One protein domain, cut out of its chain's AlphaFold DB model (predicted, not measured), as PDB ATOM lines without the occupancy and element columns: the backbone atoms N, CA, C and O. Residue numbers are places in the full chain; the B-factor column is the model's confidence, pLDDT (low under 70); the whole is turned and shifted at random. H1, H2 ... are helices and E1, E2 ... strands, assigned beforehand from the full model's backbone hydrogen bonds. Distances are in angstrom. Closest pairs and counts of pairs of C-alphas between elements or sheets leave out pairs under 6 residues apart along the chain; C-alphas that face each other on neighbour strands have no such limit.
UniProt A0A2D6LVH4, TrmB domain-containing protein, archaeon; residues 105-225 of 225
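Overview. This is residues 105 to 225 of the 225 residues of the protein "TrmB domain-containing protein" of archaeon (UniProt A0A2D6LVH4). A twisted sheet of seven strands stands between the long helix H4 on one face and the shorter helix H1 on the opposite face, which gives three layers, helices on both faces of a sheet. H3 runs in nearly the same direction as H1 and only grazes the sheet, while the four-residue H2 is not on it. The printed part has 121 residues with four named helices and seven named strands, along the chain E1, H1, E2, H2, H3, E3, E4, E5, E6, E7, H4; the sheet order is E1, E7, E6, E5, E2, E3, E4, mixed, and the class is mixed, helices and strands. The whole is compact, with a radius of gyration of the C-alphas of 13.3 A, and rounded, with spans of 33 by 33 by 29 A.

Along the chain. E1, residues 106 to 110, begins at C-alpha 106, (243.485, 195.220, 276.286), and is 13.6 A long. H1, residues 112 to 122, is 15.8 A long, and E2, residues 127 to 131, 13.6 A. H2 is residues 136 to 139, 5.9 A; H3, residues 141 to 153, is 18.8 A. E3 is residues 157 to 162, 16.5 A, and E4 residues 172 to 176, 13.0 A. E5, residues 184 to 189, is 16.2 A; E6, residues 192 to 197, and E7, residues 202 to 207, are each 16.5 A. H4, residues 209 to 224, is 22.1 A and ends at C-alpha 224, (232.005, 170.359, 266.510).

Arrangement. Edge strand E1 is antiparallel to E7, with N 107 and O 205 2.8 A apart. E5, E6 and E7 form a meander, each strand the antiparallel neighbour of the one before, and two hairpins; N 204 and O 195 are 2.9 A apart, N 187 and O 194 2.8 A. E5 is antiparallel to E2, with N 129 and O 188 at 2.9 A. E2, H2, H3 and E3 form a strand-helix-strand unit, two parallel neighbour strands with helices between, its crossover right-handed; N 128 and O 157 are 2.8 A apart. E3 is parallel to edge strand E4, with N 160 and O 173 at 2.9 A. H1 is on the sheet at a height of 8.7 A, over E7 and E6; its closest C-alphas to E7 are Ile 115 and Ala 203, 6.5 A. H4, on the opposite face, has a height of 9.1 A and is closest to E6 at the C-alphas of Asn 192 and Ala 212, 5.5 A. H3, with residues 143 to 147 alone, only just touches H1, with 3 pairs of C-alphas within 8 A, the closest Phe 119 and Tyr 147, 7.5 A. Every O i to N i+4 pair is within hydrogen-bond range in H3 and H4, 4 of 7 in H1; H2 is too short for one.

Size, cuts and confidence. The C-alphas farthest apart, of Glu 113 and Asn 225, are 35.0 A apart. The printed part has no cut and no long link. Residues 135 and 137 have pLDDT under 70.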
ATOM      1  N   GLU A 105     247.280 195.739 274.428       73.38
ATOM      2  CA  GLU A 105     246.764 194.364 274.417       73.38
ATOM      3  C   GLU A 105     245.338 194.253 274.966       73.38
ATOM      4  O   GLU A 105     244.649 193.284 274.675       73.38
ATOM      5  N   THR A 106     244.856 195.221 275.754       85.94
ATOM      6  CA  THR A 106     243.485 195.220 276.286       85.94
ATOM      7  C   THR A 106     242.881 196.625 276.311       85.94
ATOM      8  O   THR A 106     243.432 197.552 276.899       85.94
ATOM      9  N   LEU A 107     241.704 196.779 275.702       90.69
ATOM     10  CA  LEU A 107     240.929 198.017 275.632       90.69
ATOM     11  C   LEU A 107     239.554 197.819 276.274       90.69
ATOM     12  O   LEU A 107     238.874 196.829 276.012       90.69
ATOM     13  N   VAL A 108     239.107 198.798 277.061       93.25
ATOM     14  CA  VAL A 108     237.772 198.798 277.677       93.25
ATOM     15  C   VAL A 108     236.896 199.852 277.003       93.25
ATOM     16  O   VAL A 108     237.237 201.032 276.952       93.25
ATOM     17  N   PHE A 109     235.744 199.426 276.499       91.94
ATOM     18  CA  PHE A 109     234.753 200.259 275.828       91.94
ATOM     19  C   PHE A 109     233.490 200.348 276.683       91.94
ATOM     20  O   PHE A 109     232.972 199.330 277.140       91.94
ATOM     21  N   LYS A 110     232.963 201.563 276.861       93.00
ATOM     22  CA  LYS A 110     231.716 201.814 277.593       93.00
ATOM     23  C   LYS A 110     230.724 202.576 276.719       93.00
ATOM     24  O   LYS A 110     231.065 203.604 276.137       93.00
ATOM     25  N   GLY A 111     229.492 202.080 276.661       93.44
ATOM     26  CA  GLY A 111     228.394 202.653 275.889       93.44
ATOM     27  C   GLY A 111     228.293 202.121 274.455       93.44
ATOM     28  O   GLY A 111     229.270 201.678 273.845       93.44
ATOM     29  N   LYS A 112     227.085 202.202 273.889       90.75
ATOM     30  CA  LYS A 112     226.749 201.679 272.552       90.75
ATOM     31  C   LYS A 112     227.672 202.161 271.424       90.75
ATOM     32  O   LYS A 112     228.084 201.353 270.599       90.75
ATOM     33  N   GLU A 113     228.036 203.445 271.390       91.12
ATOM     34  CA  GLU A 113     228.883 204.000 270.319       91.12
ATOM     35  C   GLU A 113     230.319 203.470 270.394       91.12
ATOM     36  O   GLU A 113     230.961 203.249 269.369       91.12
ATOM     37  N   ALA A 114     230.810 203.205 271.606       89.88
ATOM     38  CA  ALA A 114     232.113 202.598 271.821       89.88
ATOM     39  C   ALA A 114     232.115 201.135 271.341       89.88
ATOM     40  O   ALA A 114     233.032 200.726 270.633       89.88
ATOM     41  N   ILE A 115     231.047 200.380 271.627       93.50
ATOM     42  CA  ILE A 115     230.875 198.996 271.156       93.50
ATOM     43  C   ILE A 115     230.795 198.926 269.623       93.50
ATOM     44  O   ILE A 115     231.403 198.041 269.028       93.50
ATOM     45  N   LYS A 116     230.117 199.870 268.953       94.19
ATOM     46  CA  LYS A 116     230.055 199.912 267.477       94.19
ATOM     47  C   LYS A 116     231.438 199.945 266.823       94.19
ATOM     48  O   LYS A 116     231.591 199.402 265.733       94.19
ATOM     49  N   LYS A 117     232.449 200.526 267.481       94.19
ATOM     50  CA  LYS A 117     233.831 200.537 266.971       94.19
ATOM     51  C   LYS A 117     234.419 199.130 266.858       94.19
ATOM     52  O   LYS A 117     235.130 198.870 265.899       94.19
ATOM     53  N   ILE A 118     234.072 198.218 267.771       95.25
ATOM     54  CA  ILE A 118     234.477 196.802 267.704       95.25
ATOM     55  C   ILE A 118     233.885 196.147 266.453       95.25
ATOM     56  O   ILE A 118     234.581 195.452 265.724       95.25
ATOM     57  N   PHE A 119     232.607 196.396 266.169       95.44
ATOM     58  CA  PHE A 119     231.966 195.875 264.959       95.44
ATOM     59  C   PHE A 119     232.584 196.463 263.689       95.44
ATOM     60  O   PHE A 119     232.806 195.737 262.732       95.44
ATOM     61  N   GLN A 120     232.911 197.753 263.676       95.81
ATOM     62  CA  GLN A 120     233.613 198.355 262.541       95.81
ATOM     63  C   GLN A 120     235.003 197.733 262.330       95.81
ATOM     64  O   GLN A 120     235.357 197.410 261.201       95.81
ATOM     65  N   ASP A 121     235.750 197.474 263.406       95.38
ATOM     66  CA  ASP A 121     237.057 196.804 263.345       95.38
ATOM     67  C   ASP A 121     236.963 195.395 262.737       95.38
ATOM     68  O   ASP A 121     237.756 195.024 261.873       95.38
ATOM     69  N   GLN A 122     235.922 194.634 263.093       97.25
ATOM     70  CA  GLN A 122     235.664 193.302 262.534       97.25
ATOM     71  C   GLN A 122     235.551 193.287 261.001       97.25
ATOM     72  O   GLN A 122     235.866 192.268 260.384       97.25
ATOM     73  N   LEU A 123     235.127 194.391 260.373       97.44
ATOM     74  CA  LEU A 123     234.972 194.491 258.917       97.44
ATOM     75  C   LEU A 123     236.307 194.518 258.154       97.44
ATOM     76  O   LEU A 123     236.299 194.508 256.923       97.44
ATOM     77  N   ASN A 124     237.434 194.533 258.866       96.19
ATOM     78  CA  ASN A 124     238.779 194.425 258.302       96.19
ATOM     79  C   ASN A 124     239.309 192.978 258.289       96.19
ATOM     80  O   ASN A 124     240.441 192.733 257.872       96.19
ATOM     81  N   HIS A 125     238.511 192.004 258.736       97.00
ATOM     82  CA  HIS A 125     238.923 190.608 258.875       97.00
ATOM     83  C   HIS A 125     238.049 189.662 258.049       97.00
ATOM     84  O   HIS A 125     236.919 189.971 257.693       97.00
ATOM     85  N   LYS A 126     238.579 188.472 257.734       96.25
ATOM     86  CA  LYS A 126     237.923 187.510 256.826       96.25
ATOM     87  C   LYS A 126     236.879 186.617 257.500       96.25
ATOM     88  O   LYS A 126     235.986 186.104 256.823       96.25
ATOM     89  N   GLU A 127     237.008 186.389 258.803       97.88
ATOM     90  CA  GLU A 127     236.122 185.514 259.572       97.88
ATOM     91  C   GLU A 127     235.894 186.069 260.979       97.88
ATOM     92  O   GLU A 127     236.818 186.580 261.618       97.88
ATOM     93  N   ILE A 128     234.656 185.928 261.444       98.50
ATOM     94  CA  ILE A 128     234.195 186.311 262.771       98.50
ATOM     95  C   ILE A 128     233.469 185.114 263.383       98.50
ATOM     96  O   ILE A 128     232.546 184.551 262.784       98.50
ATOM     97  N   LEU A 129     233.877 184.733 264.586       98.50
ATOM     98  CA  LEU A 129     233.250 183.680 265.377       98.50
ATOM     99  C   LEU A 129     232.571 184.320 266.582       98.50
ATOM    100  O   LEU A 129     233.170 185.161 267.246       98.50
ATOM    101  N   VAL A 130     231.327 183.947 266.855       96.75
ATOM    102  CA  VAL A 130     230.516 184.571 267.900       96.75
ATOM    103  C   VAL A 130     229.908 183.506 268.796       96.75
ATOM    104  O   VAL A 130     229.070 182.714 268.369       96.75
ATOM    105  N   LEU A 131     230.299 183.528 270.062       95.75
ATOM    106  CA  LEU A 131     229.541 182.931 271.152       95.75
ATOM    107  C   LEU A 131     228.510 183.970 271.588       95.75
ATOM    108  O   LEU A 131     228.867 184.946 272.242       95.75
ATOM    109  N   ALA A 132     227.263 183.831 271.149       92.25
ATOM    110  CA  ALA A 132     226.257 184.865 271.343       92.25
ATOM    111  C   ALA A 132     225.691 184.833 272.764       92.25
ATOM    112  O   ALA A 132     225.239 183.795 273.243       92.25
ATOM    113  N   GLY A 133     225.664 186.001 273.392       85.88
ATOM    114  CA  GLY A 133     224.992 186.248 274.662       85.88
ATOM    115  C   GLY A 133     223.706 187.043 274.483       85.88
ATOM    116  O   GLY A 133     223.444 187.620 273.422       85.88
ATOM    117  N   ASP A 134     222.909 187.098 275.540       78.25
ATOM    118  CA  ASP A 134     221.616 187.776 275.519       78.25
ATOM    119  C   ASP A 134     221.732 189.312 275.485       78.25
ATOM    120  O   ASP A 134     222.544 189.908 276.189       78.25
ATOM    121  N   GLY A 135     220.886 189.965 274.674       69.75
ATOM    122  CA  GLY A 135     220.709 191.430 274.651       69.75
ATOM    123  C   GLY A 135     221.305 192.182 273.449       69.75
ATOM    124  O   GLY A 135     221.066 193.380 273.305       69.75
ATOM    125  N   ALA A 136     222.032 191.512 272.546       71.19
ATOM    126  CA  ALA A 136     222.669 192.162 271.389       71.19
ATOM    127  C   ALA A 136     221.675 192.835 270.420       71.19
ATOM    128  O   ALA A 136     221.894 193.954 269.949       71.19
ATOM    129  N   SER A 137     220.586 192.134 270.094       63.94
ATOM    130  CA  SER A 137     219.646 192.524 269.038       63.94
ATOM    131  C   SER A 137     218.775 193.721 269.401       63.94
ATOM    132  O   SER A 137     218.355 194.434 268.495       63.94
ATOM    133  N   GLU A 138     218.523 193.958 270.688       70.69
ATOM    134  CA  GLU A 138     217.675 195.055 271.176       70.69
ATOM    135  C   GLU A 138     218.427 196.392 271.194       70.69
ATOM    136  O   GLU A 138     217.867 197.431 270.861       70.69
ATOM    137  N   LEU A 139     219.724 196.374 271.524       72.12
ATOM    138  CA  LEU A 139     220.503 197.601 271.705       72.12
ATOM    139  C   LEU A 139     220.973 198.229 270.380       72.12
ATOM    140  O   LEU A 139     221.145 199.446 270.287       72.12
ATOM    141  N   LEU A 140     221.241 197.401 269.364       80.38
ATOM    142  CA  LEU A 140     221.923 197.810 268.129       80.38
ATOM    143  C   LEU A 140     221.157 197.448 266.846       80.38
ATOM    144  O   LEU A 140     221.771 197.400 265.783       80.38
ATOM    145  N   THR A 141     219.841 197.220 266.896       81.31
ATOM    146  CA  THR A 141     219.052 196.671 265.771       81.31
ATOM    147  C   THR A 141     219.324 197.361 264.428       81.31
ATOM    148  O   THR A 141     219.695 196.704 263.453       81.31
ATOM    149  N   PHE A 142     219.211 198.693 264.374       83.44
ATOM    150  CA  PHE A 142     219.450 199.465 263.147       83.44
ATOM    151  C   PHE A 142     220.906 199.380 262.685       83.44
ATOM    152  O   PHE A 142     221.176 199.154 261.507       83.44
ATOM    153  N   PHE A 143     221.850 199.503 263.617       88.31
ATOM    154  CA  PHE A 143     223.275 199.426 263.313       88.31
ATOM    155  C   PHE A 143     223.661 198.051 262.750       88.31
ATOM    156  O   PHE A 143     224.346 197.977 261.733       88.31
ATOM    157  N   LEU A 144     223.170 196.965 263.355       89.12
ATOM    158  CA  LEU A 144     223.456 195.599 262.918       89.12
ATOM    159  C   LEU A 144     222.925 195.315 261.511       89.12
ATOM    160  O   LEU A 144     223.527 194.519 260.794       89.12
ATOM    161  N   LYS A 145     221.845 195.975 261.074       90.25
ATOM    162  CA  LYS A 145     221.352 195.858 259.693       90.25
ATOM    163  C   LYS A 145     222.361 196.420 258.687       90.25
ATOM    164  O   LYS A 145     222.694 195.740 257.719       90.25
ATOM    165  N   HIS A 146     222.882 197.623 258.937       93.12
ATOM    166  CA  HIS A 146     223.901 198.244 258.082       93.12
ATOM    167  C   HIS A 146     225.226 197.481 258.125       93.12
ATOM    168  O   HIS A 146     225.781 197.159 257.079       93.12
ATOM    169  N   TYR A 147     225.674 197.113 259.324       94.94
ATOM    170  CA  TYR A 147     226.871 196.306 259.526       94.94
ATOM    171  C   TYR A 147     226.800 194.976 258.764       94.94
ATOM    172  O   TYR A 147     227.743 194.611 258.068       94.94
ATOM    173  N   ASN A 148     225.674 194.256 258.845       94.81
ATOM    174  CA  ASN A 148     225.532 192.985 258.140       94.81
ATOM    175  C   ASN A 148     225.545 193.159 256.623       94.81
ATOM    176  O   ASN A 148     226.122 192.309 255.952       94.81
ATOM    177  N   LYS A 149     224.953 194.237 256.091       95.56
ATOM    178  CA  LYS A 149     225.041 194.555 254.661       95.56
ATOM    179  C   LYS A 149     226.504 194.701 254.235       95.56
ATOM    180  O   LYS A 149     226.953 193.970 253.364       95.56
ATOM    181  N   GLU A 150     227.266 195.542 254.929       97.44
ATOM    182  CA  GLU A 150     228.678 195.774 254.602       97.44
ATOM    183  C   GLU A 150     229.540 194.510 254.768       97.44
ATOM    184  O   GLU A 150     230.367 194.190 253.915       97.44
ATOM    185  N   ARG A 151     229.312 193.736 255.837       97.88
ATOM    186  CA  ARG A 151     229.973 192.443 256.072       97.88
ATOM    187  C   ARG A 151     229.738 191.468 254.914       97.88
ATOM    188  O   ARG A 151     230.665 190.768 254.505       97.88
ATOM    189  N   ILE A 152     228.500 191.397 254.420       97.62
ATOM    190  CA  ILE A 152     228.104 190.527 253.305       97.62
ATOM    191  C   ILE A 152     228.753 190.994 252.003       97.62
ATOM    192  O   ILE A 152     229.303 190.158 251.288       97.62
ATOM    193  N   ASP A 153     228.755 192.301 251.731       97.56
ATOM    194  CA  ASP A 153     229.392 192.884 250.542       97.56
ATOM    195  C   ASP A 153     230.900 192.568 250.518       97.56
ATOM    196  O   ASP A 153     231.456 192.185 249.487       97.56
ATOM    197  N   LYS A 154     231.548 192.604 251.690       97.81
ATOM    198  CA  LYS A 154     232.951 192.203 251.893       97.81
ATOM    199  C   LYS A 154     233.170 190.681 251.963       97.81
ATOM    200  O   LYS A 154     234.307 190.238 252.121       97.81
ATOM    201  N   LYS A 155     232.113 189.866 251.846       97.75
ATOM    202  CA  LYS A 155     232.132 188.387 251.913       97.75
ATOM    203  C   LYS A 155     232.785 187.829 253.187       97.75
ATOM    204  O   LYS A 155     233.381 186.749 253.176       97.75
ATOM    205  N   ILE A 156     232.676 188.558 254.296       98.19
ATOM    206  CA  ILE A 156     233.271 188.181 255.583       98.19
ATOM    207  C   ILE A 156     232.434 187.066 256.206       98.19
ATOM    208  O   ILE A 156     231.227 187.220 256.393       98.19
ATOM    209  N   LYS A 157     233.060 185.940 256.552       98.25
ATOM    210  CA  LYS A 157     232.368 184.771 257.113       98.25
ATOM    211  C   LYS A 157     231.975 185.018 258.567       98.25
ATOM    212  O   LYS A 157     232.781 185.507 259.350       98.25
ATOM    213  N   LEU A 158     230.760 184.632 258.937       97.81
ATOM    214  CA  LEU A 158     230.250 184.718 260.303       97.81
ATOM    215  C   LEU A 158     229.782 183.341 260.774       97.81
ATOM    216  O   LEU A 158     228.982 182.694 260.098       97.81
ATOM    217  N   LYS A 159     230.251 182.900 261.941       97.50
ATOM    218  CA  LYS A 159     229.744 181.703 262.623       97.50
ATOM    219  C   LYS A 159     229.225 182.078 264.001       97.50
ATOM    220  O   LYS A 159     229.941 182.723 264.759       97.50
ATOM    221  N   ILE A 160     228.000 181.680 264.325       95.31
ATOM    222  CA  ILE A 160     227.325 182.063 265.572       95.31
ATOM    223  C   ILE A 160     226.866 180.815 266.317       95.31
ATOM    224  O   ILE A 160     226.128 180.009 265.754       95.31
ATOM    225  N   ILE A 161     227.249 180.677 267.582       94.69
ATOM    226  CA  ILE A 161     226.669 179.711 268.524       94.69
ATOM    227  C   ILE A 161     225.709 180.471 269.435       94.69
ATOM    228  O   ILE A 161     226.083 181.505 269.987       94.69
ATOM    229  N   SER A 162     224.475 179.991 269.587       92.38
ATOM    230  CA  SER A 162     223.482 180.646 270.444       92.38
ATOM    231  C   SER A 162     222.377 179.708 270.926       92.38
ATOM    232  O   SER A 162     222.061 178.719 270.269       92.38
ATOM    233  N   ASN A 163     221.726 180.080 272.029       89.69
ATOM    234  CA  ASN A 163     220.447 179.526 272.482       89.69
ATOM    235  C   ASN A 163     219.216 180.146 271.788       89.69
ATOM    236  O   ASN A 163     218.086 179.784 272.117       89.69
ATOM    237  N   LYS A 164     219.404 181.062 270.828       86.31
ATOM    238  CA  LYS A 164     218.341 181.669 270.010       86.31
ATOM    239  C   LYS A 164     218.538 181.352 268.532       86.31
ATOM    240  O   LYS A 164     219.657 181.197 268.046       86.31
ATOM    241  N   LYS A 165     217.428 181.253 267.798       84.00
ATOM    242  CA  LYS A 165     217.460 181.102 266.337       84.00
ATOM    243  C   LYS A 165     217.693 182.469 265.693       84.00
ATOM    244  O   LYS A 165     217.020 183.434 266.039       84.00
ATOM    245  N   TYR A 166     218.623 182.529 264.744       81.75
ATOM    246  CA  TYR A 166     218.916 183.726 263.953       81.75
ATOM    247  C   TYR A 166     218.361 183.584 262.537       81.75
ATOM    248  O   TYR A 166     218.215 182.475 262.019       81.75
ATOM    249  N   GLN A 167     218.080 184.717 261.895       81.62
ATOM    250  CA  GLN A 167     217.718 184.742 260.483       81.62
ATOM    251  C   GLN A 167     218.888 184.239 259.626       81.62
ATOM    252  O   GLN A 167     220.047 184.583 259.873       81.62
ATOM    253  N   LYS A 168     218.584 183.448 258.591       87.75
ATOM    254  CA  LYS A 168     219.585 183.042 257.599       87.75
ATOM    255  C   LYS A 168     220.047 184.270 256.816       87.75
ATOM    256  O   LYS A 168     219.238 184.936 256.176       87.75
ATOM    257  N   LEU A 169     221.348 184.541 256.857       92.56
ATOM    258  CA  LEU A 169     222.001 185.604 256.097       92.56
ATOM    259  C   LEU A 169     223.139 185.009 255.250       92.56
ATOM    260  O   LEU A 169     223.757 184.028 255.674       92.56
ATOM    261  N   PRO A 170     223.454 185.591 254.078       96.31
ATOM    262  CA  PRO A 170     224.634 185.215 253.307       96.31
ATOM    263  C   PRO A 170     225.917 185.245 254.145       96.31
ATOM    264  O   PRO A 170     226.084 186.083 255.036       96.31
ATOM    265  N   PHE A 171     226.830 184.316 253.850       96.56
ATOM    266  CA  PHE A 171     228.098 184.145 254.569       96.56
ATOM    267  C   PHE A 171     227.936 183.984 256.092       96.56
ATOM    268  O   PHE A 171     228.851 184.329 256.838       96.56
ATOM    269  N   THR A 172     226.789 183.482 256.558       96.62
ATOM    270  CA  THR A 172     226.514 183.240 257.979       96.62
ATOM    271  C   THR A 172     226.137 181.785 258.213       96.62
ATOM    272  O   THR A 172     225.273 181.235 257.534       96.62
ATOM    273  N   GLN A 173     226.757 181.173 259.216       95.88
ATOM    274  CA  GLN A 173     226.393 179.863 259.742       95.88
ATOM    275  C   GLN A 173     226.005 180.011 261.210       95.88
ATOM    276  O   GLN A 173     226.664 180.718 261.970       95.88
ATOM    277  N   THR A 174     224.939 179.338 261.624       94.00
ATOM    278  CA  THR A 174     224.416 179.426 262.991       94.00
ATOM    279  C   THR A 174     224.234 178.031 263.561       94.00
ATOM    280  O   THR A 174     223.554 177.210 262.944       94.00
ATOM    281  N   LYS A 175     224.786 177.783 264.748       93.50
ATOM    282  CA  LYS A 175     224.562 176.576 265.535       93.50
ATOM    283  C   LYS A 175     223.676 176.910 266.731       93.50
ATOM    284  O   LYS A 175     224.016 177.766 267.546       93.50
ATOM    285  N   TYR A 176     222.531 176.243 266.808       92.44
ATOM    286  CA  TYR A 176     221.594 176.389 267.917       92.44
ATOM    287  C   TYR A 176     221.912 175.369 269.011       92.44
ATOM    288  O   TYR A 176     221.924 174.171 268.737       92.44
ATOM    289  N   LEU A 177     222.124 175.834 270.240       90.62
ATOM    290  CA  LEU A 177     222.367 175.002 271.416       90.62
ATOM    291  C   LEU A 177     221.428 175.437 272.545       90.62
ATOM    292  O   LEU A 177     221.606 176.502 273.130       90.62
ATOM    293  N   LYS A 178     220.430 174.604 272.874       85.50
ATOM    294  CA  LYS A 178     219.381 174.936 273.860       85.50
ATOM    295  C   LYS A 178     219.944 175.313 275.239       85.50
ATOM    296  O   LYS A 178     219.422 176.219 275.873       85.50
ATOM    297  N   ASN A 179     221.022 174.653 275.666       84.31
ATOM    298  CA  ASN A 179     221.635 174.848 276.986       84.31
ATOM    299  C   ASN A 179     222.790 175.870 276.978       84.31
ATOM    300  O   ASN A 179     223.554 175.946 277.936       84.31
ATOM    301  N   PHE A 180     222.949 176.645 275.900       84.50
ATOM    302  CA  PHE A 180     224.002 177.653 275.783       84.50
ATOM    303  C   PHE A 180     223.558 178.990 276.389       84.50
ATOM    304  O   PHE A 180     223.110 179.893 275.686       84.50
ATOM    305  N   ASN A 181     223.666 179.111 277.711       82.12
ATOM    306  CA  ASN A 181     223.290 180.324 278.436       82.12
ATOM    307  C   ASN A 181     224.530 181.179 278.716       82.12
ATOM    308  O   ASN A 181     225.333 180.838 279.582       82.12
ATOM    309  N   SER A 182     224.676 182.291 277.993       83.31
ATOM    310  CA  SER A 182     225.771 183.245 278.194       83.31
ATOM    311  C   SER A 182     225.245 184.663 278.399       83.31
ATOM    312  O   SER A 182     224.483 185.187 277.584       83.31
ATOM    313  N   PHE A 183     225.694 185.315 279.473       84.56
ATOM    314  CA  PHE A 183     225.397 186.728 279.737       84.56
ATOM    315  C   PHE A 183     226.238 187.680 278.883       84.56
ATOM    316  O   PHE A 183     225.877 188.844 278.706       84.56
ATOM    317  N   THR A 184     227.359 187.196 278.352       92.62
ATOM    318  CA  THR A 184     228.255 187.958 277.486       92.62
ATOM    319  C   THR A 184     228.266 187.378 276.081       92.62
ATOM    320  O   THR A 184     228.068 186.180 275.875       92.62
ATOM    321  N   SER A 185     228.490 188.233 275.088       94.75
ATOM    322  CA  SER A 185     228.905 187.769 273.766       94.75
ATOM    323  C   SER A 185     230.414 187.784 273.661       94.75
ATOM    324  O   SER A 185     231.030 188.788 274.010       94.75
ATOM    325  N   THR A 186     230.989 186.713 273.132       97.38
ATOM    326  CA  THR A 186     232.416 186.656 272.816       97.38
ATOM    327  C   THR A 186     232.585 186.608 271.308       97.38
ATOM    328  O   THR A 186     232.200 185.627 270.670       97.38
ATOM    329  N   ASN A 187     233.163 187.664 270.741       97.75
ATOM    330  CA  ASN A 187     233.456 187.777 269.318       97.75
ATOM    331  C   ASN A 187     234.957 187.575 269.092       97.75
ATOM    332  O   ASN A 187     235.764 188.305 269.660       97.75
ATOM    333  N   ILE A 188     235.328 186.640 268.226       98.56
ATOM    334  CA  ILE A 188     236.717 186.267 267.940       98.56
ATOM    335  C   ILE A 188     236.986 186.520 266.457       98.56
ATOM    336  O   ILE A 188     236.268 186.004 265.597       98.56
ATOM    337  N   TYR A 189     238.001 187.321 266.140       98.19
ATOM    338  CA  TYR A 189     238.314 187.749 264.773       98.19
ATOM    339  C   TYR A 189     239.767 188.229 264.693       98.19
ATOM    340  O   TYR A 189     240.248 188.866 265.620       98.19
ATOM    341  N   GLY A 190     240.491 187.906 263.616       95.94
ATOM    342  CA  GLY A 190     241.936 188.184 263.558       95.94
ATOM    343  C   GLY A 190     242.673 187.669 264.807       95.94
ATOM    344  O   GLY A 190     242.440 186.530 265.217       95.94
ATOM    345  N   ASN A 191     243.476 188.544 265.423       95.00
ATOM    346  CA  ASN A 191     244.161 188.326 266.706       95.00
ATOM    347  C   ASN A 191     243.395 188.954 267.890       95.00
ATOM    348  O   ASN A 191     243.992 189.315 268.899       95.00
ATOM    349  N   ASN A 192     242.080 189.141 267.753       96.81
ATOM    350  CA  ASN A 192     241.266 189.893 268.700       96.81
ATOM    351  C   ASN A 192     240.170 189.022 269.328       96.81
ATOM    352  O   ASN A 192     239.518 188.216 268.653       96.81
ATOM    353  N   VAL A 193     239.898 189.272 270.610       97.88
ATOM    354  CA  VAL A 193     238.751 188.740 271.355       97.88
ATOM    355  C   VAL A 193     237.995 189.900 271.987       97.88
ATOM    356  O   VAL A 193     238.541 190.628 272.808       97.88
ATOM    357  N   ALA A 194     236.728 190.077 271.626       97.69
ATOM    358  CA  ALA A 194     235.846 191.044 272.265       97.69
ATOM    359  C   ALA A 194     234.823 190.331 273.149       97.69
ATOM    360  O   ALA A 194     234.008 189.566 272.639       97.69
ATOM    361  N   ILE A 195     234.830 190.620 274.447       97.00
ATOM    362  CA  ILE A 195     233.830 190.153 275.410       97.00
ATOM    363  C   ILE A 195     232.883 191.315 275.689       97.00
ATOM    364  O   ILE A 195     233.306 192.358 276.180       97.00
ATOM    365  N   ILE A 196     231.605 191.148 275.363       95.56
ATOM    366  CA  ILE A 196     230.591 192.202 275.408       95.56
ATOM    367  C   ILE A 196     229.511 191.814 276.412       95.56
ATOM    368  O   ILE A 196     228.819 190.815 276.230       95.56
ATOM    369  N   LEU A 197     229.329 192.634 277.442       93.50
ATOM    370  CA  LEU A 197     228.219 192.558 278.382       93.50
ATOM    371  C   LEU A 197     227.154 193.584 277.981       93.50
ATOM    372  O   LEU A 197     227.274 194.781 278.254       93.50
ATOM    373  N   TRP A 198     226.094 193.114 277.320       89.81
ATOM    374  CA  TRP A 198     225.085 193.981 276.703       89.81
ATOM    375  C   TRP A 198     224.320 194.837 277.708       89.81
ATOM    376  O   TRP A 198     224.150 196.035 277.483       89.81
ATOM    377  N   LYS A 199     223.922 194.249 278.844       87.50
ATOM    378  CA  LYS A 199     223.115 194.919 279.877       87.50
ATOM    379  C   LYS A 199     223.784 196.183 280.431       87.50
ATOM    380  O   LYS A 199     223.104 197.173 280.671       87.50
ATOM    381  N   SER A 200     225.104 196.159 280.618       90.00
ATOM    382  CA  SER A 200     225.879 197.305 281.113       90.00
ATOM    383  C   SER A 200     226.548 198.120 280.002       90.00
ATOM    384  O   SER A 200     227.215 199.112 280.296       90.00
ATOM    385  N   GLN A 201     226.378 197.720 278.734       92.19
ATOM    386  CA  GLN A 201     227.064 198.296 277.573       92.19
ATOM    387  C   GLN A 201     228.585 198.379 277.780       92.19
ATOM    388  O   GLN A 201     229.216 199.384 277.444       92.19
ATOM    389  N   LEU A 202     229.163 197.329 278.357       94.06
ATOM    390  CA  LEU A 202     230.595 197.203 278.596       94.06
ATOM    391  C   LEU A 202     231.175 196.202 277.605       94.06
ATOM    392  O   LEU A 202     230.621 195.118 277.427       94.06
ATOM    393  N   ALA A 203     232.303 196.537 276.989       95.50
ATOM    394  CA  ALA A 203     233.070 195.581 276.212       95.50
ATOM    395  C   ALA A 203     234.555 195.647 276.554       95.50
ATOM    396  O   ALA A 203     235.110 196.725 276.753       95.50
ATOM    397  N   ILE A 204     235.190 194.483 276.594       96.62
ATOM    398  CA  ILE A 204     236.632 194.323 276.740       96.62
ATOM    399  C   ILE A 204     237.133 193.748 275.422       96.62
ATOM    400  O   ILE A 204     236.662 192.697 274.997       96.62
ATOM    401  N   LEU A 205     238.046 194.450 274.761       96.44
ATOM    402  CA  LEU A 205     238.708 193.997 273.547       96.44
ATOM    403  C   LEU A 205     240.150 193.653 273.886       96.44
ATOM    404  O   LEU A 205     240.924 194.539 274.232       96.44
ATOM    405  N   ILE A 206     240.494 192.386 273.752       95.62
ATOM    406  CA  ILE A 206     241.844 191.876 273.930       95.62
ATOM    407  C   ILE A 206     242.448 191.699 272.540       95.62
ATOM    408  O   ILE A 206     241.843 191.038 271.694       95.62
ATOM    409  N   LYS A 207     243.602 192.314 272.291       93.19
ATOM    410  CA  LYS A 207     244.361 192.241 271.041       93.19
ATOM    411  C   LYS A 207     245.621 191.416 271.274       93.19
ATOM    412  O   LYS A 207     246.707 191.971 271.391       93.19
ATOM    413  N   GLU A 208     245.447 190.104 271.377       92.31
ATOM    414  CA  GLU A 208     246.558 189.165 271.500       92.31
ATOM    415  C   GLU A 208     246.249 187.859 270.751       92.31
ATOM    416  O   GLU A 208     245.192 187.244 270.931       92.31
ATOM    417  N   LYS A 209     247.188 187.429 269.909       92.12
ATOM    418  CA  LYS A 209     247.140 186.234 269.081       92.12
ATOM    419  C   LYS A 209     246.967 184.955 269.900       92.12
ATOM    420  O   LYS A 209     246.084 184.173 269.560       92.12
ATOM    421  N   GLU A 210     247.758 184.709 270.943       92.81
ATOM    422  CA  GLU A 210     247.688 183.462 271.721       92.81
ATOM    423  C   GLU A 210     246.339 183.324 272.439       92.81
ATOM    424  O   GLU A 210     245.732 182.245 272.473       92.81
ATOM    425  N   ILE A 211     245.807 184.447 272.931       95.75
ATOM    426  CA  ILE A 211     244.466 184.512 273.517       95.75
ATOM    427  C   ILE A 211     243.408 184.256 272.436       95.75
ATOM    428  O   ILE A 211     242.518 183.424 272.630       95.75
ATOM    429  N   ALA A 212     243.500 184.919 271.281       96.88
ATOM    430  CA  ALA A 212     242.555 184.729 270.183       96.88
ATOM    431  C   ALA A 212     242.546 183.289 269.655       96.88
ATOM    432  O   ALA A 212     241.470 182.744 269.401       96.88
ATOM    433  N   ASP A 213     243.709 182.650 269.542       97.44
ATOM    434  CA  ASP A 213     243.842 181.256 269.122       97.44
ATOM    435  C   ASP A 213     243.237 180.293 270.149       97.44
ATOM    436  O   ASP A 213     242.503 179.374 269.774       97.44
ATOM    437  N   SER A 214     243.442 180.548 271.444       98.12
ATOM    438  CA  SER A 214     242.823 179.768 272.523       98.12
ATOM    439  C   SER A 214     241.294 179.848 272.475       98.12
ATOM    440  O   SER A 214     240.608 178.824 272.439       98.12
ATOM    441  N   TYR A 215     240.733 181.056 272.375       98.19
ATOM    442  CA  TYR A 215     239.283 181.244 272.263       98.19
ATOM    443  C   TYR A 215     238.712 180.679 270.957       98.19
ATOM    444  O   TYR A 215     237.605 180.136 270.950       98.19
ATOM    445  N   ARG A 216     239.461 180.758 269.851       98.25
ATOM    446  CA  ARG A 216     239.100 180.121 268.578       98.25
ATOM    447  C   ARG A 216     239.042 178.603 268.723       98.25
ATOM    448  O   ARG A 216     238.115 177.985 268.201       98.25
ATOM    449  N   ASN A 217     239.982 178.004 269.452       97.88
ATOM    450  CA  ASN A 217     239.950 176.580 269.762       97.88
ATOM    451  C   ASN A 217     238.709 176.218 270.595       97.88
ATOM    452  O   ASN A 217     237.971 175.312 270.213       97.88
ATOM    453  N   TYR A 218     238.406 176.979 271.653       97.00
ATOM    454  CA  TYR A 218     237.193 176.774 272.459       97.00
ATOM    455  C   TYR A 218     235.921 176.859 271.612       97.00
ATOM    456  O   TYR A 218     235.067 175.974 271.686       97.00
ATOM    457  N   PHE A 219     235.821 177.870 270.743       97.56
ATOM    458  CA  PHE A 219     234.715 177.987 269.796       97.56
ATOM    459  C   PHE A 219     234.601 176.738 268.919       97.56
ATOM    460  O   PHE A 219     233.512 176.191 268.775       97.56
ATOM    461  N   ASN A 220     235.710 176.265 268.346       97.19
ATOM    462  CA  ASN A 220     235.719 175.108 267.453       97.19
ATOM    463  C   ASN A 220     235.317 173.805 268.158       97.19
ATOM    464  O   ASN A 220     234.634 172.986 267.545       97.19
ATOM    465  N   VAL A 221     235.699 173.616 269.424       96.44
ATOM    466  CA  VAL A 221     235.265 172.466 270.234       96.44
ATOM    467  C   VAL A 221     233.744 172.477 270.401       96.44
ATOM    468  O   VAL A 221     233.089 171.479 270.109       96.44
ATOM    469  N   ILE A 222     233.162 173.619 270.777       94.19
ATOM    470  CA  ILE A 222     231.700 173.766 270.906       94.19
ATOM    471  C   ILE A 222     231.017 173.645 269.529       94.19
ATOM    472  O   ILE A 222     229.927 173.095 269.397       94.19
ATOM    473  N   TRP A 223     231.658 174.130 268.466       95.56
ATOM    474  CA  TRP A 223     231.117 174.067 267.111       95.56
ATOM    475  C   TRP A 223     231.032 172.638 266.570       95.56
ATOM    476  O   TRP A 223     230.095 172.328 265.833       95.56
ATOM    477  N   LYS A 224     231.979 171.767 266.934       92.56
ATOM    478  CA  LYS A 224     232.005 170.359 266.510       92.56
ATOM    479  C   LYS A 224     231.014 169.473 267.273       92.56
ATOM    480  O   LYS A 224     230.459 168.580 266.645       92.56
ATOM    481  N   ASN A 225     230.788 169.744 268.564       73.00
ATOM    482  CA  ASN A 225     229.829 169.027 269.427       73.00
ATOM    483  C   ASN A 225     228.408 169.537 269.229       73.00
ATOM    484  O   ASN A 225     227.657 169.022 268.381       73.00
TER     485      ASN A 225